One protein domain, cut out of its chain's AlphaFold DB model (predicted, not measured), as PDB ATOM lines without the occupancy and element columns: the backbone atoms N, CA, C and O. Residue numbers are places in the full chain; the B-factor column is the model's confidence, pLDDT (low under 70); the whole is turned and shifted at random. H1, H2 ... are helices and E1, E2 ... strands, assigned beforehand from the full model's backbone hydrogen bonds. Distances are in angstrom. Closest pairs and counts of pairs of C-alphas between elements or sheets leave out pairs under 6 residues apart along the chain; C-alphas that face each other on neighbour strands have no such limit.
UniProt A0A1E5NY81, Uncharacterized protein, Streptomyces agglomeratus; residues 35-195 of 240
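What this domain is: This is residues 35 to 195 of the 240 residues of an uncharacterized protein of Streptomyces agglomeratus (UniProt A0A1E5NY81). A long, twisted hairpin, E6 and E7, makes the long axis, and shorter strands extend it into one sheet: E5 and E9 along E6, E8 and E10 along E7. H2 and H3 pack on one face, H1 sits beside E8, and two small hairpins, E1-E2 and E3-E4, lie toward the E8 end, the second reaching away from the sheet. The 161 printed residues include three named helices and ten named strands, in the order E1 E2 E3 E4 H1 H2 E5 E6 E7 E8 H3 E9 E10, a mixed class. The branched sheet's neighbour pairs are antiparallel. The whole is compact, with a radius of gyration of the C-alphas of 16.4 A, and only just elongated, spanning 57 by 37 by 27 A.

Where its parts are: E1, residues 38 to 42, begins at C-alpha 38 (-47.144, -23.331, 8.369). E2 is residues 50 to 53, E3 56 to 60, E4 63 to 67, H1 68 to 76, H2 81 to 88 and E5 93 to 95. E6, residues 100 to 113, is 43.0 A long; E7, residues 116 to 130, is 41.3 A long and bends by 57 degrees at residue 120. E8, residues 144 to 150, is 18.7 A long, H3, residues 158 to 168, 15.9 A and E9, residues 181 to 186, 17.2 A. E10, residues 193 to 195, ends at C-alpha 195 (-46.287, -40.016, -29.945).

How they stand to each other: E5 to E8 form a meander, each strand the antiparallel neighbour of the one before. Within hydrogen-bond range are N 94 and O 102 at 2.8 A for E5 and E6, N 109 and O 121 at 2.8 A for E6 and E7, and N 126 and O 149 at 2.8 A for E7 and E8. E9 pairs with E6, N 108 and O 184 at 2.8 A, and E10 with E7, N 117 and O 194 at 2.9 A. H2 and H3 are on the same face, at heights over the sheet of 7.7 and 7.9 A. They touch, with C-alphas of Ala 83 and Asn 165 closest at 4.3 A. H1 stands at the sheet's level; its closest C-alphas to E8 are Gly 68 and Ile 146, 5.0 A. Hairpin E1-E2 has N 42 and O 50 at 2.9 A; hairpin E3-E4 has N 58 and O 65 at 2.9 A. In H1, H2 and H3 every O i to N i+4 pair is within hydrogen-bond range.

The domain as a whole: The C-alphas of Asn 114 and Arg 138 are farthest apart, 57.4 A. The printed part has no cut. The long links are E7 to E8 and H3 to E9. The mean pLDDT of the printed part is 92.2; residues 136 to 137 and 171 to 179 are under 70.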
ATOM      1  N   ARG A  35     -50.598 -15.110   9.788       92.50
ATOM      2  CA  ARG A  35     -49.906 -15.069   8.479       92.50
ATOM      3  C   ARG A  35     -48.630 -15.916   8.413       92.50
ATOM      4  O   ARG A  35     -48.130 -16.166   7.319       92.50
ATOM      5  N   TYR A  36     -48.087 -16.354   9.546       92.88
ATOM      6  CA  TYR A  36     -46.880 -17.182   9.588       92.88
ATOM      7  C   TYR A  36     -47.175 -18.666   9.781       92.88
ATOM      8  O   TYR A  36     -46.247 -19.464   9.639       92.88
ATOM      9  N   LYS A  37     -48.442 -19.043  10.018       94.00
ATOM     10  CA  LYS A  37     -48.886 -20.436  10.137       94.00
ATOM     11  C   LYS A  37     -48.335 -21.279   8.994       94.00
ATOM     12  O   LYS A  37     -48.548 -20.957   7.821       94.00
ATOM     13  N   ILE A  38     -47.629 -22.351   9.338       94.88
ATOM     14  CA  ILE A  38     -47.144 -23.331   8.369       94.88
ATOM     15  C   ILE A  38     -48.341 -24.174   7.937       94.88
ATOM     16  O   ILE A  38     -48.962 -24.847   8.751       94.88
ATOM     17  N   LEU A  39     -48.676 -24.110   6.651       96.44
ATOM     18  CA  LEU A  39     -49.752 -24.899   6.053       96.44
ATOM     19  C   LEU A  39     -49.256 -26.269   5.604       96.44
ATOM     20  O   LEU A  39     -50.001 -27.243   5.641       96.44
ATOM     21  N   LYS A  40     -48.007 -26.328   5.133       97.31
ATOM     22  CA  LYS A  40     -47.379 -27.562   4.674       97.31
ATOM     23  C   LYS A  40     -45.862 -27.489   4.817       97.31
ATOM     24  O   LYS A  40     -45.268 -26.440   4.575       97.31
ATOM     25  N   SER A  41     -45.246 -28.613   5.167       97.06
ATOM     26  CA  SER A  41     -43.804 -28.834   5.033       97.06
ATOM     27  C   SER A  41     -43.549 -29.472   3.665       97.06
ATOM     28  O   SER A  41     -44.029 -30.577   3.413       97.06
ATOM     29  N   LEU A  42     -42.911 -28.752   2.743       97.38
ATOM     30  CA  LEU A  42     -42.697 -29.208   1.369       97.38
ATOM     31  C   LEU A  42     -41.372 -29.954   1.244       97.38
ATOM     32  O   LEU A  42     -40.360 -29.495   1.780       97.38
ATOM     33  N   LYS A  43     -41.364 -31.023   0.437       97.31
ATOM     34  CA  LYS A  43     -40.112 -31.592  -0.070       97.31
ATOM     35  C   LYS A  43     -39.338 -30.517  -0.834       97.31
ATOM     36  O   LYS A  43     -39.910 -29.778  -1.647       97.31
ATOM     37  N   TYR A  44     -38.046 -30.429  -0.544       97.38
ATOM     38  CA  TYR A  44     -37.174 -29.374  -1.029       97.38
ATOM     39  C   TYR A  44     -35.835 -29.947  -1.494       97.38
ATOM     40  O   TYR A  44     -35.344 -30.905  -0.913       97.38
ATOM     41  N   SER A  45     -35.276 -29.382  -2.565       96.25
ATOM     42  CA  SER A  45     -33.973 -29.777  -3.116       96.25
ATOM     43  C   SER A  45     -32.776 -29.220  -2.338       96.25
ATOM     44  O   SER A  45     -31.651 -29.674  -2.533       96.25
ATOM     45  N   GLY A  46     -32.988 -28.213  -1.486       95.31
ATOM     46  CA  GLY A  46     -31.969 -27.707  -0.569       95.31
ATOM     47  C   GLY A  46     -31.991 -28.405   0.796       95.31
ATOM     48  O   GLY A  46     -32.627 -29.444   0.954       95.31
ATOM     49  N   PRO A  47     -31.302 -27.836   1.799       93.44
ATOM     50  CA  PRO A  47     -31.238 -28.422   3.134       93.44
ATOM     51  C   PRO A  47     -32.620 -28.514   3.798       93.44
ATOM     52  O   PRO A  47     -33.336 -27.515   3.917       93.44
ATOM     53  N   GLY A  48     -32.970 -29.710   4.275       95.12
ATOM     54  CA  GLY A  48     -34.205 -29.967   5.015       95.12
ATOM     55  C   GLY A  48     -35.485 -29.790   4.190       95.12
ATOM     56  O   GLY A  48     -35.501 -29.926   2.972       95.12
ATOM     57  N   ASN A  49     -36.592 -29.502   4.876       96.56
ATOM     58  CA  ASN A  49     -37.880 -29.226   4.237       96.56
ATOM     59  C   ASN A  49     -38.148 -27.721   4.152       96.56
ATOM     60  O   ASN A  49     -37.760 -26.949   5.031       96.56
ATOM     61  N   MET A  50     -38.901 -27.307   3.132       97.06
ATOM     62  CA  MET A  50     -39.267 -25.905   2.933       97.06
ATOM     63  C   MET A  50     -40.686 -25.633   3.455       97.06
ATOM     64  O   MET A  50     -41.648 -26.193   2.921       97.06
ATOM     65  N   PRO A  51     -40.883 -24.759   4.458       97.06
ATOM     66  CA  PRO A  51     -42.223 -24.442   4.931       97.06
ATOM     67  C   PRO A  51     -42.997 -23.613   3.895       97.06
ATOM     68  O   PRO A  51     -42.525 -22.598   3.377       97.06
ATOM     69  N   LEU A  52     -44.240 -24.006   3.633       97.69
ATOM     70  CA  LEU A  52     -45.229 -23.180   2.951       97.69
ATOM     71  C   LEU A  52     -46.134 -22.545   4.001       97.69
ATOM     72  O   LEU A  52     -46.966 -23.214   4.612       97.69
ATOM     73  N   ARG A  53     -45.964 -21.242   4.210       96.94
ATOM     74  CA  ARG A  53     -46.736 -20.469   5.187       96.94
ATOM     75  C   ARG A  53     -47.987 -19.856   4.557       96.94
ATOM     76  O   ARG A  53     -48.000 -19.589   3.353       96.94
ATOM     77  N   GLN A  54     -49.007 -19.577   5.369       97.12
ATOM     78  CA  GLN A  54     -50.240 -18.900   4.943       97.12
ATOM     79  C   GLN A  54     -49.943 -17.582   4.222       97.12
ATOM     80  O   GLN A  54     -50.475 -17.326   3.139       97.12
ATOM     81  N   GLY A  55     -49.057 -16.765   4.786       96.19
ATOM     82  CA  GLY A  55     -48.635 -15.494   4.219       96.19
ATOM     83  C   GLY A  55     -49.761 -14.467   4.100       96.19
ATOM     84  O   GLY A  55     -50.789 -14.556   4.767       96.19
ATOM     85  N   TYR A  56     -49.558 -13.467   3.245       97.44
ATOM     86  CA  TYR A  56     -50.546 -12.435   2.924       97.44
ATOM     87  C   TYR A  56     -50.255 -11.841   1.543       97.44
ATOM     88  O   TYR A  56     -49.173 -12.043   0.990       97.44
ATOM     89  N   PHE A  57     -51.210 -11.097   0.995       97.75
ATOM     90  CA  PHE A  57     -51.022 -10.301  -0.214       97.75
ATOM     91  C   PHE A  57     -51.856  -9.027  -0.120       97.75
ATOM     92  O   PHE A  57     -53.045  -9.109   0.191       97.75
ATOM     93  N   LYS A  58     -51.224  -7.879  -0.360       97.12
ATOM     94  CA  LYS A  58     -51.853  -6.557  -0.388       97.12
ATOM     95  C   LYS A  58     -51.343  -5.781  -1.602       97.12
ATOM     96  O   LYS A  58     -50.160  -5.873  -1.939       97.12
ATOM     97  N   ARG A  59     -52.233  -5.012  -2.221       96.75
ATOM     98  CA  ARG A  59     -51.920  -4.036  -3.265       96.75
ATOM     99  C   ARG A  59     -52.427  -2.681  -2.784       96.75
ATOM    100  O   ARG A  59     -53.612  -2.572  -2.494       96.75
ATOM    101  N   VAL A  60     -51.524  -1.720  -2.633       96.75
ATOM    102  CA  VAL A  60     -51.799  -0.361  -2.138       96.75
ATOM    103  C   VAL A  60     -51.098   0.593  -3.098       96.75
ATOM    104  O   VAL A  60     -49.902   0.430  -3.323       96.75
ATOM    105  N   ASP A  61     -51.846   1.493  -3.734       95.00
ATOM    106  CA  ASP A  61     -51.327   2.497  -4.681       95.00
ATOM    107  C   ASP A  61     -50.423   1.905  -5.775       95.00
ATOM    108  O   ASP A  61     -49.309   2.354  -6.036       95.00
ATOM    109  N   GLY A  62     -50.856   0.785  -6.361       93.38
ATOM    110  CA  GLY A  62     -50.086   0.059  -7.381       93.38
ATOM    111  C   GLY A  62     -48.871  -0.716  -6.851       93.38
ATOM    112  O   GLY A  62     -48.332  -1.559  -7.569       93.38
ATOM    113  N   ARG A  63     -48.476  -0.524  -5.588       95.88
ATOM    114  CA  ARG A  63     -47.394  -1.271  -4.937       95.88
ATOM    115  C   ARG A  63     -47.924  -2.567  -4.349       95.88
ATOM    116  O   ARG A  63     -48.948  -2.611  -3.669       95.88
ATOM    117  N   GLU A  64     -47.198  -3.651  -4.585       96.38
ATOM    118  CA  GLU A  64     -47.604  -4.984  -4.159       96.38
ATOM    119  C   GLU A  64     -46.677  -5.537  -3.079       96.38
ATOM    120  O   GLU A  64     -45.466  -5.648  -3.264       96.38
ATOM    121  N   SER A  65     -47.260  -5.975  -1.966       96.38
ATOM    122  CA  SER A  65     -46.537  -6.587  -0.852       96.38
ATOM    123  C   SER A  65     -47.164  -7.922  -0.461       96.38
ATOM    124  O   SER A  65     -48.342  -8.193  -0.704       96.38
ATOM    125  N   GLY A  66     -46.351  -8.812   0.106       96.19
ATOM    126  CA  GLY A  66     -46.818 -10.116   0.561       96.19
ATOM    127  C   GLY A  66     -45.876 -11.268   0.253       96.19
ATOM    128  O   GLY A  66     -44.922 -11.139  -0.523       96.19
ATOM    129  N   PHE A  67     -46.186 -12.412   0.852       97.50
ATOM    130  CA  PHE A  67     -45.457 -13.667   0.699       97.50
ATOM    131  C   PHE A  67     -46.392 -14.866   0.915       97.50
ATOM    132  O   PHE A  67     -47.548 -14.690   1.307       97.50
ATOM    133  N   GLY A  68     -45.875 -16.076   0.708       97.69
ATOM    134  CA  GLY A  68     -46.531 -17.322   1.091       97.69
ATOM    135  C   GLY A  68     -47.735 -17.681   0.228       97.69
ATOM    136  O   GLY A  68     -47.953 -17.145  -0.864       97.69
ATOM    137  N   TRP A  69     -48.532 -18.618   0.733       98.38
ATOM    138  CA  TRP A  69     -49.626 -19.235  -0.007       98.38
ATOM    139  C   TRP A  69     -50.692 -18.241  -0.468       98.38
ATOM    140  O   TRP A  69     -51.181 -18.325  -1.593       98.38
ATOM    141  N   THR A  70     -51.016 -17.249   0.361       98.31
ATOM    142  CA  THR A  70     -52.005 -16.223   0.016       98.31
ATOM    143  C   THR A  70     -51.588 -15.446  -1.231       98.31
ATOM    144  O   THR A  70     -52.428 -15.209  -2.096       98.31
ATOM    145  N   LYS A  71     -50.302 -15.097  -1.376       98.31
ATOM    146  CA  LYS A  71     -49.786 -14.424  -2.578       98.31
ATOM    147  C   LYS A  71     -49.790 -15.348  -3.792       98.31
ATOM    148  O   LYS A  71     -50.294 -14.956  -4.841       98.31
ATOM    149  N   VAL A  72     -49.317 -16.582  -3.628       98.56
ATOM    150  CA  VAL A  72     -49.336 -17.622  -4.673       98.56
ATOM    151  C   VAL A  72     -50.752 -17.817  -5.239       98.56
ATOM    152  O   VAL A  72     -50.954 -17.765  -6.453       98.56
ATOM    153  N   LYS A  73     -51.756 -17.952  -4.366       98.38
ATOM    154  CA  LYS A  73     -53.154 -18.164  -4.757       98.38
ATOM    155  C   LYS A  73     -53.809 -16.893  -5.305       98.38
ATOM    156  O   LYS A  73     -54.367 -16.919  -6.401       98.38
ATOM    157  N   LYS A  74     -53.768 -15.782  -4.556       97.94
ATOM    158  CA  LYS A  74     -54.510 -14.557  -4.909       97.94
ATOM    159  C   LYS A  74     -53.893 -13.816  -6.090       97.94
ATOM    160  O   LYS A  74     -54.645 -13.410  -6.969       97.94
ATOM    161  N   LYS A  75     -52.564 -13.664  -6.140       97.75
ATOM    162  CA  LYS A  75     -51.883 -12.942  -7.228       97.75
ATOM    163  C   LYS A  75     -51.670 -13.832  -8.450       97.75
ATOM    164  O   LYS A  75     -51.999 -13.419  -9.555       97.75
ATOM    165  N   HIS A  76     -51.164 -15.048  -8.244       98.44
ATOM    166  CA  HIS A  76     -50.647 -15.878  -9.336       98.44
ATOM    167  C   HIS A  76     -51.546 -17.040  -9.760       98.44
ATOM    168  O   HIS A  76     -51.213 -17.734 -10.714       98.44
ATOM    169  N   ALA A  77     -52.696 -17.237  -9.109       98.44
ATOM    170  CA  ALA A  77     -53.678 -18.269  -9.454       98.44
ATOM    171  C   ALA A  77     -53.144 -19.719  -9.431       98.44
ATOM    172  O   ALA A  77     -53.738 -20.612 -10.033       98.44
ATOM    173  N   ILE A  78     -52.065 -19.989  -8.689       98.38
ATOM    174  CA  ILE A  78     -51.615 -21.360  -8.415       98.38
ATOM    175  C   ILE A  78     -52.353 -21.844  -7.162       98.38
ATOM    176  O   ILE A  78     -52.195 -21.286  -6.078       98.38
ATOM    177  N   THR A  79     -53.210 -22.852  -7.315       97.94
ATOM    178  CA  THR A  79     -54.238 -23.218  -6.320       97.94
ATOM    179  C   THR A  79     -54.006 -24.567  -5.646       97.94
ATOM    180  O   THR A  79     -54.732 -24.912  -4.714       97.94
ATOM    181  N   LYS A  80     -52.989 -25.328  -6.068       97.88
ATOM    182  CA  LYS A  80     -52.640 -26.636  -5.494       97.88
ATOM    183  C   LYS A  80     -51.265 -26.615  -4.824       97.88
ATOM    184  O   LYS A  80     -50.279 -26.233  -5.448       97.88
ATOM    185  N   TYR A  81     -51.173 -27.099  -3.583       98.00
ATOM    186  CA  TYR A  81     -49.891 -27.205  -2.873       98.00
ATOM    187  C   TYR A  81     -48.889 -28.107  -3.595       98.00
ATOM    188  O   TYR A  81     -47.708 -27.778  -3.653       98.00
ATOM    189  N   GLY A  82     -49.358 -29.217  -4.178       97.69
ATOM    190  CA  GLY A  82     -48.493 -30.145  -4.901       97.69
ATOM    191  C   GLY A  82     -47.837 -29.523  -6.133       97.69
ATOM    192  O   GLY A  82     -46.760 -29.959  -6.512       97.69
ATOM    193  N   ALA A  83     -48.417 -28.464  -6.713       98.00
ATOM    194  CA  ALA A  83     -47.768 -27.721  -7.790       98.00
ATOM    195  C   ALA A  83     -46.514 -26.985  -7.299       98.00
ATOM    196  O   ALA A  83     -45.486 -27.014  -7.965       98.00
ATOM    197  N   ILE A  84     -46.581 -26.362  -6.119       98.56
ATOM    198  CA  ILE A  84     -45.420 -25.708  -5.504       98.56
ATOM    199  C   ILE A  84     -44.391 -26.753  -5.085       98.56
ATOM    200  O   ILE A  84     -43.219 -26.600  -5.406       98.56
ATOM    201  N   GLU A  85     -44.838 -27.839  -4.449       98.19
ATOM    202  CA  GLU A  85     -43.963 -28.939  -4.032       98.19
ATOM    203  C   GLU A  85     -43.215 -29.578  -5.208       98.19
ATOM    204  O   GLU A  85     -42.030 -29.872  -5.088       98.19
ATOM    205  N   TYR A  86     -43.879 -29.756  -6.356       97.81
ATOM    206  CA  TYR A  86     -43.242 -30.264  -7.571       97.81
ATOM    207  C   TYR A  86     -42.054 -29.398  -7.989       97.81
ATOM    208  O   TYR A  86     -40.982 -29.917  -8.273       97.81
ATOM    209  N   ILE A  87     -42.227 -28.076  -7.989       98.44
ATOM    210  CA  ILE A  87     -41.157 -27.153  -8.370       98.44
ATOM    211  C   ILE A  87     -40.058 -27.133  -7.303       98.44
ATOM    212  O   ILE A  87     -38.882 -27.152  -7.653       98.44
ATOM    213  N   THR A  88     -40.416 -27.127  -6.013       98.06
ATOM    214  CA  THR A  88     -39.429 -27.026  -4.927       98.06
ATOM    215  C   THR A  88     -38.625 -28.300  -4.691       98.06
ATOM    216  O   THR A  88     -37.527 -28.234  -4.156       98.06
ATOM    217  N   LYS A  89     -39.142 -29.472  -5.058       97.19
ATOM    218  CA  LYS A  89     -38.367 -30.722  -4.990       97.19
ATOM    219  C   LYS A  89     -37.517 -30.965  -6.242       97.19
ATOM    220  O   LYS A  89     -36.806 -31.963  -6.306       97.19
ATOM    221  N   GLY A  90     -37.655 -30.113  -7.260       96.06
ATOM    222  CA  GLY A  90     -36.965 -30.252  -8.534       96.06
ATOM    223  C   GLY A  90     -35.466 -29.956  -8.444       96.06
ATOM    224  O   GLY A  90     -35.030 -29.254  -7.535       96.06
ATOM    225  N   PRO A  91     -34.669 -30.439  -9.412       97.31
ATOM    226  CA  PRO A  91     -33.221 -30.222  -9.444       97.31
ATOM    227  C   PRO A  91     -32.836 -28.785  -9.827       97.31
ATOM    228  O   PRO A  91     -31.721 -28.338  -9.577       97.31
ATOM    229  N   ASN A  92     -33.751 -28.045 -10.453       97.69
ATOM    230  CA  ASN A  92     -33.501 -26.690 -10.915       97.69
ATOM    231  C   ASN A  92     -33.492 -25.709  -9.746       97.69
ATOM    232  O   ASN A  92     -34.556 -25.304  -9.275       97.69
ATOM    233  N   ARG A  93     -32.305 -25.276  -9.324       97.62
ATOM    234  CA  ARG A  93     -32.122 -24.315  -8.234       97.62
ATOM    235  C   ARG A  93     -31.056 -23.294  -8.615       97.62
ATOM    236  O   ARG A  93     -29.969 -23.654  -9.050       97.62
ATOM    237  N   ARG A  94     -31.364 -22.008  -8.447       98.25
ATOM    238  CA  ARG A  94     -30.441 -20.893  -8.693       98.25
ATOM    239  C   ARG A  94     -30.455 -19.930  -7.516       98.25
ATOM    240  O   ARG A  94     -31.522 -19.496  -7.080       98.25
ATOM    241  N   HIS A  95     -29.270 -19.593  -7.022       97.69
ATOM    242  CA  HIS A  95     -29.085 -18.587  -5.979       97.69
ATOM    243  C   HIS A  95     -29.486 -17.192  -6.479       97.69
ATOM    244  O   HIS A  95     -29.295 -16.859  -7.650       97.69
ATOM    245  N   GLN A  96     -30.105 -16.404  -5.602       95.50
ATOM    246  CA  GLN A  96     -30.613 -15.060  -5.899       95.50
ATOM    247  C   GLN A  96     -30.033 -13.967  -4.990       95.50
ATOM    248  O   GLN A  96     -30.517 -12.838  -5.030       95.50
ATOM    249  N   GLY A  97     -29.047 -14.295  -4.155       94.06
ATOM    250  CA  GLY A  97     -28.523 -13.404  -3.120       94.06
ATOM    251  C   GLY A  97     -28.960 -13.802  -1.707       94.06
ATOM    252  O   GLY A  97     -30.098 -14.229  -1.468       94.06
ATOM    253  N   GLY A  98     -28.032 -13.661  -0.755       94.25
ATOM    254  CA  GLY A  98     -28.220 -14.075   0.637       94.25
ATOM    255  C   GLY A  98     -28.611 -15.551   0.739       94.25
ATOM    256  O   GLY A  98     -27.945 -16.416   0.183       94.25
ATOM    257  N   THR A  99     -29.728 -15.833   1.401       95.31
ATOM    258  CA  THR A  99     -30.315 -17.180   1.552       95.31
ATOM    259  C   THR A  99     -31.542 -17.393   0.650       95.31
ATOM    260  O   THR A  99     -32.434 -18.190   0.955       95.31
ATOM    261  N   SER A 100     -31.634 -16.636  -0.448       96.88
ATOM    262  CA  SER A 100     -32.765 -16.670  -1.382       96.88
ATOM    263  C   SER A 100     -32.447 -17.530  -2.602       96.88
ATOM    264  O   SER A 100     -31.384 -17.388  -3.210       96.88
ATOM    265  N   TYR A 101     -33.402 -18.359  -3.021       98.25
ATOM    266  CA  TYR A 101     -33.254 -19.223  -4.192       98.25
ATOM    267  C   TYR A 101     -34.489 -19.172  -5.087       98.25
ATOM    268  O   TYR A 101     -35.624 -19.050  -4.619       98.25
ATOM    269  N   LYS A 102     -34.262 -19.310  -6.394       98.38
ATOM    270  CA  LYS A 102     -35.287 -19.577  -7.403       98.38
ATOM    271  C   LYS A 102     -35.206 -21.027  -7.830       98.38
ATOM    272  O   LYS A 102     -34.120 -21.544  -8.076       98.38
ATOM    273  N   GLN A 103     -36.368 -21.632  -7.991       98.44
ATOM    274  CA  GLN A 103     -36.525 -22.949  -8.585       98.44
ATOM    275  C   GLN A 103     -37.552 -22.879  -9.693       98.44
ATOM    276  O   GLN A 103     -38.417 -22.000  -9.668       98.44
ATOM    277  N   TRP A 104     -37.454 -23.769 -10.673       98.69
ATOM    278  CA  TRP A 104     -38.379 -23.743 -11.797       98.69
ATOM    279  C   TRP A 104     -38.654 -25.114 -12.398       98.69
ATOM    280  O   TRP A 104     -37.881 -26.060 -12.275       98.69
ATOM    281  N   GLY A 105     -39.767 -25.185 -13.107       98.06
ATOM    282  CA  GLY A 105     -40.185 -26.317 -13.919       98.06
ATOM    283  C   GLY A 105     -41.167 -25.835 -14.976       98.06
ATOM    284  O   GLY A 105     -41.523 -24.658 -15.018       98.06
ATOM    285  N   TYR A 106     -41.594 -26.740 -15.837       98.12
ATOM    286  CA  TYR A 106     -42.425 -26.443 -16.991       98.12
ATOM    287  C   TYR A 106     -43.733 -27.210 -16.883       98.12
ATOM    288  O   TYR A 106     -43.737 -28.396 -16.552       98.12
ATOM    289  N   ALA A 107     -44.839 -26.531 -17.168       97.06
ATOM    290  CA  ALA A 107     -46.147 -27.140 -17.354       97.06
ATOM    291  C   ALA A 107     -46.566 -26.947 -18.811       97.06
ATOM    292  O   ALA A 107     -46.644 -25.812 -19.280       97.06
ATOM    293  N   GLY A 108     -46.844 -28.047 -19.501       95.81
ATOM    294  CA  GLY A 108     -47.273 -28.079 -20.891       95.81
ATOM    295  C   GLY A 108     -48.702 -28.568 -21.042       95.81
ATOM    296  O   GLY A 108     -49.158 -29.467 -20.324       95.81
ATOM    297  N   LYS A 109     -49.381 -27.972 -22.014       94.00
ATOM    298  CA  LYS A 109     -50.677 -28.377 -22.536       94.00
ATOM    299  C   LYS A 109     -50.475 -28.892 -23.958       94.00
ATOM    300  O   LYS A 109     -49.938 -28.171 -24.797       94.00
ATOM    301  N   TYR A 110     -50.913 -30.117 -24.212       93.69
ATOM    302  CA  TYR A 110     -50.826 -30.792 -25.500       93.69
ATOM    303  C   TYR A 110     -52.213 -31.008 -26.096       93.69
ATOM    304  O   TYR A 110     -53.174 -31.215 -25.355       93.69
ATOM    305  N   ARG A 111     -52.281 -31.004 -27.426       92.12
ATOM    306  CA  ARG A 111     -53.418 -31.478 -28.217       92.12
ATOM    307  C   ARG A 111     -52.965 -32.701 -29.006       92.12
ATOM    308  O   ARG A 111     -51.957 -32.642 -29.704       92.12
ATOM    309  N   CYS A 112     -53.689 -33.793 -28.861       91.38
ATOM    310  CA  CYS A 112     -53.432 -35.083 -29.461       91.38
ATOM    311  C   CYS A 112     -54.439 -35.339 -30.580       91.38
ATOM    312  O   CYS A 112     -55.646 -35.218 -30.388       91.38
ATOM    313  N   THR A 113     -53.927 -35.696 -31.752       91.12
ATOM    314  CA  THR A 113     -54.718 -36.049 -32.933       91.12
ATOM    315  C   THR A 113     -54.061 -37.266 -33.567       91.12
ATOM    316  O   THR A 113     -52.852 -37.248 -33.802       91.12
ATOM    317  N   ASN A 114     -54.829 -38.336 -33.792       88.69
ATOM    318  CA  ASN A 114     -54.343 -39.593 -34.380       88.69
ATOM    319  C   ASN A 114     -53.066 -40.122 -33.692       88.69
ATOM    320  O   ASN A 114     -52.050 -40.380 -34.335       88.69
ATOM    321  N   GLY A 115     -53.070 -40.176 -32.354       86.25
ATOM    322  CA  GLY A 115     -51.933 -40.654 -31.549       86.25
ATOM    323  C   GLY A 115     -50.721 -39.711 -31.478       86.25
ATOM    324  O   GLY A 115     -49.790 -39.966 -30.714       86.25
ATOM    325  N   THR A 116     -50.721 -38.593 -32.208       89.81
ATOM    326  CA  THR A 116     -49.641 -37.597 -32.166       89.81
ATOM    327  C   THR A 116     -50.051 -36.407 -31.311       89.81
ATOM    328  O   THR A 116     -51.007 -35.703 -31.631       89.81
ATOM    329  N   CYS A 117     -49.308 -36.150 -30.237       93.31
ATOM    330  CA  CYS A 117     -49.544 -35.036 -29.329       93.31
ATOM    331  C   CYS A 117     -48.602 -33.874 -29.643       93.31
ATOM    332  O   CYS A 117     -47.382 -34.025 -29.582       93.31
ATOM    333  N   ARG A 118     -49.164 -32.700 -29.932       95.25
ATOM    334  CA  ARG A 118     -48.433 -31.450 -30.187       95.25
ATOM    335  C   ARG A 118     -48.574 -30.492 -29.011       95.25
ATOM    336  O   ARG A 118     -49.664 -30.340 -28.456       95.25
ATOM    337  N   LEU A 119     -47.473 -29.863 -28.619       95.25
ATOM    338  CA  LEU A 119     -47.424 -28.870 -27.554       95.25
ATOM    339  C   LEU A 119     -48.158 -27.613 -28.024       95.25
ATOM    340  O   LEU A 119     -47.712 -26.918 -28.928       95.25
ATOM    341  N   VAL A 120     -49.292 -27.316 -27.397       95.88
ATOM    342  CA  VAL A 120     -50.093 -26.120 -27.696       95.88
ATOM    343  C   VAL A 120     -49.563 -24.923 -26.922       95.88
ATOM    344  O   VAL A 120     -49.517 -23.805 -27.424       95.88
ATOM    345  N   LYS A 121     -49.213 -25.139 -25.650       96.81
ATOM    346  CA  LYS A 121     -48.743 -24.067 -24.775       96.81
ATOM    347  C   LYS A 121     -47.888 -24.625 -23.655       96.81
ATOM    348  O   LYS A 121     -48.240 -25.650 -23.075       96.81
ATOM    349  N   GLN A 122     -46.831 -23.912 -23.280       97.44
ATOM    350  CA  GLN A 122     -46.115 -24.175 -22.035       97.44
ATOM    351  C   GLN A 122     -45.944 -22.909 -21.205       97.44
ATOM    352  O   GLN A 122     -45.897 -21.804 -21.740       97.44
ATOM    353  N   TYR A 123     -45.804 -23.097 -19.897       98.50
ATOM    354  CA  TYR A 123     -45.365 -22.058 -18.977       98.50
ATOM    355  C   TYR A 123     -44.218 -22.571 -18.123       98.50
ATOM    356  O   TYR A 123     -44.306 -23.651 -17.530       98.50
ATOM    357  N   LYS A 124     -43.170 -21.754 -18.007       98.38
ATOM    358  CA  LYS A 124     -42.158 -21.909 -16.968       98.38
ATOM    359  C   LYS A 124     -42.725 -21.367 -15.663       98.38
ATOM    360  O   LYS A 124     -43.074 -20.191 -15.562       98.38
ATOM    361  N   VAL A 125     -42.835 -22.228 -14.666       98.69
ATOM    362  CA  VAL A 125     -43.311 -21.876 -13.331       98.69
ATOM    363  C   VAL A 125     -42.107 -21.720 -12.423       98.69
ATOM    364  O   VAL A 125     -41.305 -22.642 -12.296       98.69
ATOM    365  N   ILE A 126     -41.983 -20.554 -11.798       98.75
ATOM    366  CA  ILE A 126     -40.867 -20.186 -10.931       98.75
ATOM    367  C   ILE A 126     -41.378 -20.080  -9.499       98.75
ATOM    368  O   ILE A 126     -42.346 -19.366  -9.234       98.75
ATOM    369  N   VAL A 127     -40.701 -20.744  -8.565       98.75
ATOM    370  CA  VAL A 127     -40.927 -20.608  -7.123       98.75
ATOM    371  C   VAL A 127     -39.705 -19.958  -6.488       98.75
ATOM    372  O   VAL A 127     -38.586 -20.450  -6.621       98.75
ATOM    373  N   ALA A 128     -39.925 -18.845  -5.791       98.44
ATOM    374  CA  ALA A 128     -38.907 -18.176  -4.993       98.44
ATOM    375  C   ALA A 128     -39.050 -18.589  -3.525       98.44
ATOM    376  O   ALA A 128     -40.146 -18.514  -2.954       98.44
ATOM    377  N   VAL A 129     -37.943 -18.998  -2.912       98.12
ATOM    378  CA  VAL A 129     -37.869 -19.450  -1.517       98.12
ATOM    379  C   VAL A 129     -36.824 -18.654  -0.742       98.12
ATOM    380  O   VAL A 129     -35.905 -18.077  -1.326       98.12
ATOM    381  N   GLN A 130     -36.982 -18.617   0.579       97.12
ATOM    382  CA  GLN A 130     -36.074 -17.957   1.509       97.12
ATOM    383  C   GLN A 130     -35.709 -18.921   2.640       97.12
ATOM    384  O   GLN A 130     -36.561 -19.259   3.469       97.12
ATOM    385  N   GLU A 131     -34.444 -19.332   2.670       96.00
ATOM    386  CA  GLU A 131     -33.906 -20.310   3.625       96.00
ATOM    387  C   GLU A 131     -33.541 -19.688   4.977       96.00
ATOM    388  O   GLU A 131     -33.361 -20.410   5.952       96.00
ATOM    389  N   SER A 132     -33.482 -18.354   5.078       92.56
ATOM    390  CA  SER A 132     -33.126 -17.703   6.338       92.56
ATOM    391  C   SER A 132     -34.104 -18.036   7.463       92.56
ATOM    392  O   SER A 132     -35.307 -17.751   7.364       92.56
ATOM    393  N   ILE A 133     -33.561 -18.507   8.584       88.56
ATOM    394  CA  ILE A 133     -34.264 -18.564   9.868       88.56
ATOM    395  C   ILE A 133     -34.368 -17.188  10.536       88.56
ATOM    396  O   ILE A 133     -35.197 -17.009  11.419       88.56
ATOM    397  N   ARG A 134     -33.599 -16.173  10.108       84.81
ATOM    398  CA  ARG A 134     -33.688 -14.819  10.698       84.81
ATOM    399  C   ARG A 134     -35.065 -14.185  10.501       84.81
ATOM    400  O   ARG A 134     -35.454 -13.276  11.219       84.81
ATOM    401  N   HIS A 135     -35.828 -14.696   9.538       73.00
ATOM    402  CA  HIS A 135     -37.194 -14.273   9.254       73.00
ATOM    403  C   HIS A 135     -38.240 -15.335   9.635       73.00
ATOM    404  O   HIS A 135     -39.359 -15.299   9.119       73.00
ATOM    405  N   SER A 136     -37.866 -16.285  10.498       66.12
ATOM    406  CA  SER A 136     -38.693 -17.416  10.939       66.12
ATOM    407  C   SER A 136     -39.890 -17.035  11.805       66.12
ATOM    408  O   SER A 136     -40.789 -17.843  12.008       66.12
ATOM    409  N   CYS A 137     -39.950 -15.797  12.300       64.75
ATOM    410  CA  CYS A 137     -40.759 -15.486  13.478       64.75
ATOM    411  C   CYS A 137     -40.337 -16.389  14.654       64.75
ATOM    412  O   CYS A 137     -39.166 -16.729  14.776       64.75
ATOM    413  N   ARG A 138     -41.244 -16.725  15.575       77.75
ATOM    414  CA  ARG A 138     -40.900 -17.406  16.835       77.75
ATOM    415  C   ARG A 138     -40.618 -18.910  16.697       77.75
ATOM    416  O   ARG A 138     -40.212 -19.533  17.671       77.75
ATOM    417  N   ASP A 139     -40.813 -19.496  15.513       87.12
ATOM    418  CA  ASP A 139     -40.761 -20.953  15.320       87.12
ATOM    419  C   ASP A 139     -39.386 -21.497  14.896       87.12
ATOM    420  O   ASP A 139     -39.250 -22.705  14.700       87.12
ATOM    421  N   ARG A 140     -38.379 -20.621  14.736       89.12
ATOM    422  CA  ARG A 140     -37.003 -20.958  14.318       89.12
ATOM    423  C   ARG A 140     -36.907 -21.738  12.987       89.12
ATOM    424  O   ARG A 140     -35.870 -22.328  12.699       89.12
ATOM    425  N   LYS A 141     -37.943 -21.719  12.136       91.12
ATOM    426  CA  LYS A 141     -37.965 -22.373  10.808       91.12
ATOM    427  C   LYS A 141     -37.806 -21.369   9.667       91.12
ATOM    428  O   LYS A 141     -38.318 -20.263   9.778       91.12
ATOM    429  N   PRO A 142     -37.224 -21.730   8.510       94.19
ATOM    430  CA  PRO A 142     -37.069 -20.805   7.386       94.19
ATOM    431  C   PRO A 142     -38.332 -19.991   7.055       94.19
ATOM    432  O   PRO A 142     -39.469 -20.447   7.252       94.19
ATOM    433  N   LYS A 143     -38.160 -18.784   6.504       94.12
ATOM    434  CA  LYS A 143     -39.312 -17.982   6.043       94.12
ATOM    435  C   LYS A 143     -40.166 -18.748   5.038       94.12
ATOM    436  O   LYS A 143     -41.390 -18.611   5.063       94.12
ATOM    437  N   GLY A 144     -39.541 -19.582   4.211       96.38
ATOM    438  CA  GLY A 144     -40.263 -20.520   3.373       96.38
ATOM    439  C   GLY A 144     -40.453 -20.043   1.941       96.38
ATOM    440  O   GLY A 144     -39.693 -19.227   1.411       96.38
ATOM    441  N   VAL A 145     -41.525 -20.527   1.320       98.00
ATOM    442  CA  VAL A 145     -41.965 -20.063  -0.002       98.00
ATOM    443  C   VAL A 145     -42.378 -18.589   0.061       98.00
ATOM    444  O   VAL A 145     -43.316 -18.214   0.768       98.00
ATOM    445  N   ILE A 146     -41.705 -17.750  -0.727       97.94
ATOM    446  CA  ILE A 146     -42.029 -16.327  -0.862       97.94
ATOM    447  C   ILE A 146     -43.142 -16.132  -1.881       97.94
ATOM    448  O   ILE A 146     -44.128 -15.456  -1.593       97.94
ATOM    449  N   THR A 147     -42.996 -16.713  -3.070       98.50
ATOM    450  CA  THR A 147     -44.006 -16.653  -4.130       98.50
ATOM    451  C   THR A 147     -43.780 -17.764  -5.155       98.50
ATOM    452  O   THR A 147     -42.702 -18.351  -5.216       98.50
ATOM    453  N   GLY A 148     -44.789 -18.020  -5.978       98.50
ATOM    454  CA  GLY A 148     -44.765 -18.937  -7.110       98.50
ATOM    455  C   GLY A 148     -45.585 -18.328  -8.240       98.50
ATOM    456  O   GLY A 148     -46.687 -17.851  -7.972       98.50
ATOM    457  N   TYR A 149     -45.046 -18.283  -9.456       98.69
ATOM    458  CA  TYR A 149     -45.662 -17.597 -10.596       98.69
ATOM    459  C   TYR A 149     -45.282 -18.229 -11.934       98.69
ATOM    460  O   TYR A 149     -44.300 -18.963 -12.023       98.69
ATOM    461  N   CYS A 150     -46.057 -17.923 -12.971       98.69
ATOM    462  CA  CYS A 150     -45.748 -18.279 -14.350       98.69
ATOM    463  C   CYS A 150     -44.983 -17.133 -15.011       98.69
ATOM    464  O   CYS A 150     -45.367 -15.973 -14.884       98.69
ATOM    465  N   GLU A 151     -43.898 -17.444 -15.709       98.38
ATOM    466  CA  GLU A 151     -43.165 -16.459 -16.502       98.38
ATOM    467  C   GLU A 151     -44.061 -15.914 -17.631       98.38
ATOM    468  O   GLU A 151     -44.830 -16.660 -18.241       98.38
ATOM    469  N   GLY A 152     -44.011 -14.599 -17.863       97.94
ATOM    470  CA  GLY A 152     -44.778 -13.914 -18.911       97.94
ATOM    471  C   GLY A 152     -46.251 -13.613 -18.600       97.94
ATOM    472  O   GLY A 152     -46.871 -12.862 -19.345       97.94
ATOM    473  N   VAL A 153     -46.831 -14.136 -17.510       98.12
ATOM    474  CA  VAL A 153     -48.233 -13.853 -17.134       98.12
ATOM    475  C   VAL A 153     -48.395 -13.614 -15.636       98.12
ATOM    476  O   VAL A 153     -47.788 -14.283 -14.804       98.12
ATOM    477  N   VAL A 154     -49.269 -12.675 -15.259       97.50
ATOM    478  CA  VAL A 154     -49.527 -12.378 -13.837       97.50
ATOM    479  C   VAL A 154     -50.254 -13.540 -13.158       97.50
ATOM    480  O   VAL A 154     -49.847 -13.966 -12.072       97.50
ATOM    481  N   ARG A 155     -51.307 -14.057 -13.806       98.31
ATOM    482  CA  ARG A 155     -52.122 -15.187 -13.340       98.31
ATOM    483  C   ARG A 155     -51.845 -16.414 -14.200       98.31
ATOM    484  O   ARG A 155     -52.062 -16.388 -15.408       98.31
ATOM    485  N   CYS A 156     -51.409 -17.497 -13.569       98.44
ATOM    486  CA  CYS A 156     -51.272 -18.781 -14.235       98.44
ATOM    487  C   CYS A 156     -52.647 -19.315 -14.668       98.44
ATOM    488  O   CYS A 156     -53.594 -19.267 -13.877       98.44
ATOM    489  N   PRO A 157     -52.773 -19.895 -15.872       98.06
ATOM    490  CA  PRO A 157     -53.965 -20.653 -16.233       98.06
ATOM    491  C   PRO A 157     -54.206 -21.818 -15.267       98.06
ATOM    492  O   PRO A 157     -53.260 -22.473 -14.823       98.06
ATOM    493  N   ALA A 158     -55.472 -22.127 -14.980       96.56
ATOM    494  CA  ALA A 158     -55.842 -23.149 -13.994       96.56
ATOM    495  C   ALA A 158     -55.241 -24.540 -14.290       96.56
ATOM    496  O   ALA A 158     -54.883 -25.281 -13.367       96.56
ATOM    497  N   TRP A 159     -55.067 -24.877 -15.575       95.38
ATOM    498  CA  TRP A 159     -54.466 -26.142 -15.990       95.38
ATOM    499  C   TRP A 159     -53.016 -26.283 -15.512       95.38
ATOM    500  O   TRP A 159     -52.632 -27.381 -15.133       95.38
ATOM    501  N   VAL A 160     -52.244 -25.194 -15.396       97.25
ATOM    502  CA  VAL A 160     -50.842 -25.232 -14.937       97.25
ATOM    503  C   VAL A 160     -50.741 -25.817 -13.529       97.25
ATOM    504  O   VAL A 160     -49.969 -26.745 -13.283       97.25
ATOM    505  N   SER A 161     -51.560 -25.313 -12.600       96.81
ATOM    506  CA  SER A 161     -51.569 -25.812 -11.222       96.81
ATOM    507  C   SER A 161     -52.025 -27.271 -11.145       96.81
ATOM    508  O   SER A 161     -51.596 -27.994 -10.247       96.81
ATOM    509  N   THR A 162     -52.900 -27.698 -12.056       94.50
ATOM    510  CA  THR A 162     -53.405 -29.074 -12.115       94.50
ATOM    511  C   THR A 162     -52.343 -30.024 -12.659       94.50
ATOM    512  O   THR A 162     -52.076 -31.042 -12.025       94.50
ATOM    513  N   THR A 163     -51.684 -29.664 -13.765       94.19
ATOM    514  CA  THR A 163     -50.599 -30.434 -14.386       94.19
ATOM    515  C   THR A 163     -49.486 -30.732 -13.389       94.19
ATOM    516  O   THR A 163     -49.161 -31.893 -13.149       94.19
ATOM    517  N   LEU A 164     -48.948 -29.689 -12.744       96.00
ATOM    518  CA  LEU A 164     -47.841 -29.845 -11.797       96.00
ATOM    519  C   LEU A 164     -48.253 -30.659 -10.563       96.00
ATOM    520  O   LEU A 164     -47.477 -31.473 -10.070       96.00
ATOM    521  N   ASN A 165     -49.482 -30.477 -10.065       95.19
ATOM    522  CA  ASN A 165     -49.979 -31.249  -8.928       95.19
ATOM    523  C   ASN A 165     -50.144 -32.739  -9.261       95.19
ATOM    524  O   ASN A 165     -49.722 -33.571  -8.460       95.19
ATOM    525  N   LYS A 166     -50.722 -33.071 -10.425       91.12
ATOM    526  CA  LYS A 166     -50.865 -34.464 -10.884       91.12
ATOM    527  C   LYS A 166     -49.495 -35.136 -10.998       91.12
ATOM    528  O   LYS A 166     -49.273 -36.188 -10.403       91.12
ATOM    529  N   GLN A 167     -48.534 -34.463 -11.636       91.31
ATOM    530  CA  GLN A 167     -47.169 -34.976 -11.736       91.31
ATOM    531  C   GLN A 167     -46.509 -35.157 -10.364       91.31
ATOM    532  O   GLN A 167     -45.786 -36.128 -10.143       91.31
ATOM    533  N   ASN A 168     -46.760 -34.246  -9.416       91.94
ATOM    534  CA  ASN A 168     -46.241 -34.378  -8.057       91.94
ATOM    535  C   ASN A 168     -46.709 -35.668  -7.378       91.94
ATOM    536  O   ASN A 168     -45.911 -36.310  -6.694       91.94
ATOM    537  N   GLN A 169     -47.982 -36.015  -7.573       89.38
ATOM    538  CA  GLN A 169     -48.636 -37.183  -6.987       89.38
ATOM    539  C   GLN A 169     -48.254 -38.494  -7.686       89.38
ATOM    540  O   GLN A 169     -48.637 -39.553  -7.205       89.38
ATOM    541  N   ARG A 170     -47.502 -38.438  -8.800       79.38
ATOM    542  CA  ARG A 170     -47.226 -39.584  -9.689       79.38
ATOM    543  C   ARG A 170     -48.494 -40.300 -10.171       79.38
ATOM    544  O   ARG A 170     -48.412 -41.398 -10.703       79.38
ATOM    545  N   THR A 171     -49.658 -39.680 -10.015       61.50
ATOM    546  CA  THR A 171     -50.898 -40.187 -10.581       61.50
ATOM    547  C   THR A 171     -50.819 -39.896 -12.070       61.50
ATOM    548  O   THR A 171     -50.917 -38.736 -12.482       61.50
ATOM    549  N   ALA A 172     -50.561 -40.937 -12.867       49.84
ATOM    550  CA  ALA A 172     -50.713 -40.864 -14.311       49.84
ATOM    551  C   ALA A 172     -52.091 -40.255 -14.616       49.84
ATOM    552  O   ALA A 172     -53.070 -40.525 -13.918       49.84
ATOM    553  N   SER A 173     -52.139 -39.344 -15.586       49.28
ATOM    554  CA  SER A 173     -53.322 -38.554 -15.926       49.28
ATOM    555  C   SER A 173     -54.465 -39.433 -16.458       49.28
ATOM    556  O   SER A 173     -54.725 -39.420 -17.650       49.28
ATOM    557  N   HIS A 174     -55.178 -40.159 -15.594       42.50
ATOM    558  CA  HIS A 174     -56.397 -40.887 -15.973       42.50
ATOM    559  C   HIS A 174     -57.642 -39.995 -15.969       42.50
ATOM    560  O   HIS A 174     -58.632 -40.312 -16.613       42.50
ATOM    561  N   LEU A 175     -57.593 -38.832 -15.305       45.22
ATOM    562  CA  LEU A 175     -58.580 -37.782 -15.545       45.22
ATOM    563  C   LEU A 175     -58.215 -37.087 -16.850       45.22
ATOM    564  O   LEU A 175     -57.377 -36.167 -16.844       45.22
ATOM    565  N   ALA A 176     -58.822 -37.603 -17.916       43.34
ATOM    566  CA  ALA A 176     -58.767 -37.082 -19.263       43.34
ATOM    567  C   ALA A 176     -58.998 -35.563 -19.217       43.34
ATOM    568  O   ALA A 176     -59.977 -35.084 -18.637       43.34
ATOM    569  N   PRO A 177     -58.083 -34.766 -19.777       54.12
ATOM    570  CA  PRO A 177     -58.452 -33.468 -20.321       54.12
ATOM    571  C   PRO A 177     -59.650 -33.624 -21.277       54.12
ATOM    572  O   PRO A 177     -60.032 -34.747 -21.600       54.12
ATOM    573  N   ALA A 178     -60.236 -32.524 -21.756       59.12
ATOM    574  CA  ALA A 178     -61.206 -32.609 -22.855       59.12
ATOM    575  C   ALA A 178     -60.682 -33.559 -23.951       59.12
ATOM    576  O   ALA A 178     -59.462 -33.618 -24.141       59.12
ATOM    577  N   GLU A 179     -61.562 -34.323 -24.606       65.44
ATOM    578  CA  GLU A 179     -61.163 -35.344 -25.584       65.44
ATOM    579  C   GLU A 179     -60.045 -34.824 -26.504       65.44
ATOM    580  O   GLU A 179     -60.159 -33.771 -27.132       65.44
ATOM    581  N   GLY A 180     -58.908 -35.525 -26.502       73.38
ATOM    582  CA  GLY A 180     -57.732 -35.136 -27.281       73.38
ATOM    583  C   GLY A 180     -56.810 -34.088 -26.646       73.38
ATOM    584  O   GLY A 180     -55.904 -33.613 -27.321       73.38
ATOM    585  N   GLU A 181     -56.945 -33.707 -25.376       81.38
ATOM    586  CA  GLU A 181     -55.928 -32.910 -24.673       81.38
ATOM    587  C   GLU A 181     -55.071 -33.785 -23.733       81.38
ATOM    588  O   GLU A 181     -55.508 -34.797 -23.193       81.38
ATOM    589  N   THR A 182     -53.804 -33.420 -23.517       86.38
ATOM    590  CA  THR A 182     -52.911 -34.093 -22.551       86.38
ATOM    591  C   THR A 182     -52.066 -33.069 -21.805       86.38
ATOM    592  O   THR A 182     -51.652 -32.048 -22.352       86.38
ATOM    593  N   LEU A 183     -51.817 -33.313 -20.521       88.88
ATOM    594  CA  LEU A 183     -51.043 -32.425 -19.657       88.88
ATOM    595  C   LEU A 183     -49.736 -33.111 -19.259       88.88
ATOM    596  O   LEU A 183     -49.762 -34.230 -18.747       88.88
ATOM    597  N   ARG A 184     -48.601 -32.433 -19.458       91.12
ATOM    598  CA  ARG A 184     -47.275 -32.931 -19.047       91.12
ATOM    599  C   ARG A 184     -46.485 -31.846 -18.336       91.12
ATOM    600  O   ARG A 184     -46.684 -30.659 -18.571       91.12
ATOM    601  N   SER A 185     -45.558 -32.255 -17.485       91.94
ATOM    602  CA  SER A 185     -44.606 -31.343 -16.854       91.94
ATOM    603  C   SER A 185     -43.217 -31.945 -16.793       91.94
ATOM    604  O   SER A 185     -43.065 -33.166 -16.804       91.94
ATOM    605  N   GLY A 186     -42.218 -31.078 -16.705       93.50
ATOM    606  CA  GLY A 186     -40.818 -31.467 -16.635       93.50
ATOM    607  C   GLY A 186     -39.958 -30.372 -16.020       93.50
ATOM    608  O   GLY A 186     -40.395 -29.239 -15.836       93.50
ATOM    609  N   TYR A 187     -38.708 -30.706 -15.715       96.62
ATOM    610  CA  TYR A 187     -37.706 -29.732 -15.267       96.62
ATOM    611  C   TYR A 187     -36.886 -29.158 -16.431       96.62
ATOM    612  O   TYR A 187     -36.165 -28.180 -16.266       96.62
ATOM    613  N   LYS A 188     -37.039 -29.710 -17.631       96.25
ATOM    614  CA  LYS A 188     -36.533 -29.137 -18.880       96.25
ATOM    615  C   LYS A 188     -37.713 -28.598 -19.700       96.25
ATOM    616  O   LYS A 188     -38.839 -29.049 -19.458       96.25
ATOM    617  N   PRO A 189     -37.477 -27.651 -20.631       96.75
ATOM    618  CA  PRO A 189     -38.475 -27.290 -21.628       96.75
ATOM    619  C   PRO A 189     -39.046 -28.544 -22.288       96.75
ATOM    620  O   PRO A 189     -38.325 -29.520 -22.512       96.75
ATOM    621  N   LEU A 190     -40.351 -28.534 -22.530       93.19
ATOM    622  CA  LEU A 190     -41.041 -29.696 -23.066       93.19
ATOM    623  C   LEU A 190     -40.870 -29.761 -24.586       93.19
ATOM    624  O   LEU A 190     -40.818 -28.726 -25.246       93.19
ATOM    625  N   THR A 191     -40.792 -30.974 -25.136       92.25
ATOM    626  CA  THR A 191     -40.668 -31.174 -26.584       92.25
ATOM    627  C   THR A 191     -41.943 -30.743 -27.306       92.25
ATOM    628  O   THR A 191     -43.052 -30.887 -26.777       92.25
ATOM    629  N   GLU A 192     -41.777 -30.242 -28.531       89.38
ATOM    630  CA  GLU A 192     -42.874 -29.737 -29.366       89.38
ATOM    631  C   GLU A 192     -43.900 -30.813 -29.715       89.38
ATOM    632  O   GLU A 192     -45.087 -30.525 -29.856       89.38
ATOM    633  N   SER A 193     -43.470 -32.067 -29.822       86.31
ATOM    634  CA  SER A 193     -44.371 -33.191 -30.030       86.31
ATOM    635  C   SER A 193     -43.874 -34.468 -29.357       86.31
ATOM    636  O   SER A 193     -42.716 -34.572 -28.941       86.31
ATOM    637  N   PHE A 194     -44.791 -35.420 -29.193       87.06
ATOM    638  CA  PHE A 194     -44.495 -36.810 -28.854       87.06
ATOM    639  C   PHE A 194     -45.602 -37.722 -29.399       87.06
ATOM    640  O   PHE A 194     -46.749 -37.289 -29.556       87.06
ATOM    641  N   ARG A 195     -45.276 -38.987 -29.676       80.56
ATOM    642  CA  ARG A 195     -46.287 -40.016 -29.945       80.56
ATOM    643  C   ARG A 195     -46.815 -40.545 -28.619       80.56
ATOM    644  O   ARG A 195     -46.032 -40.918 -27.749       80.56
TER     645      ARG A 195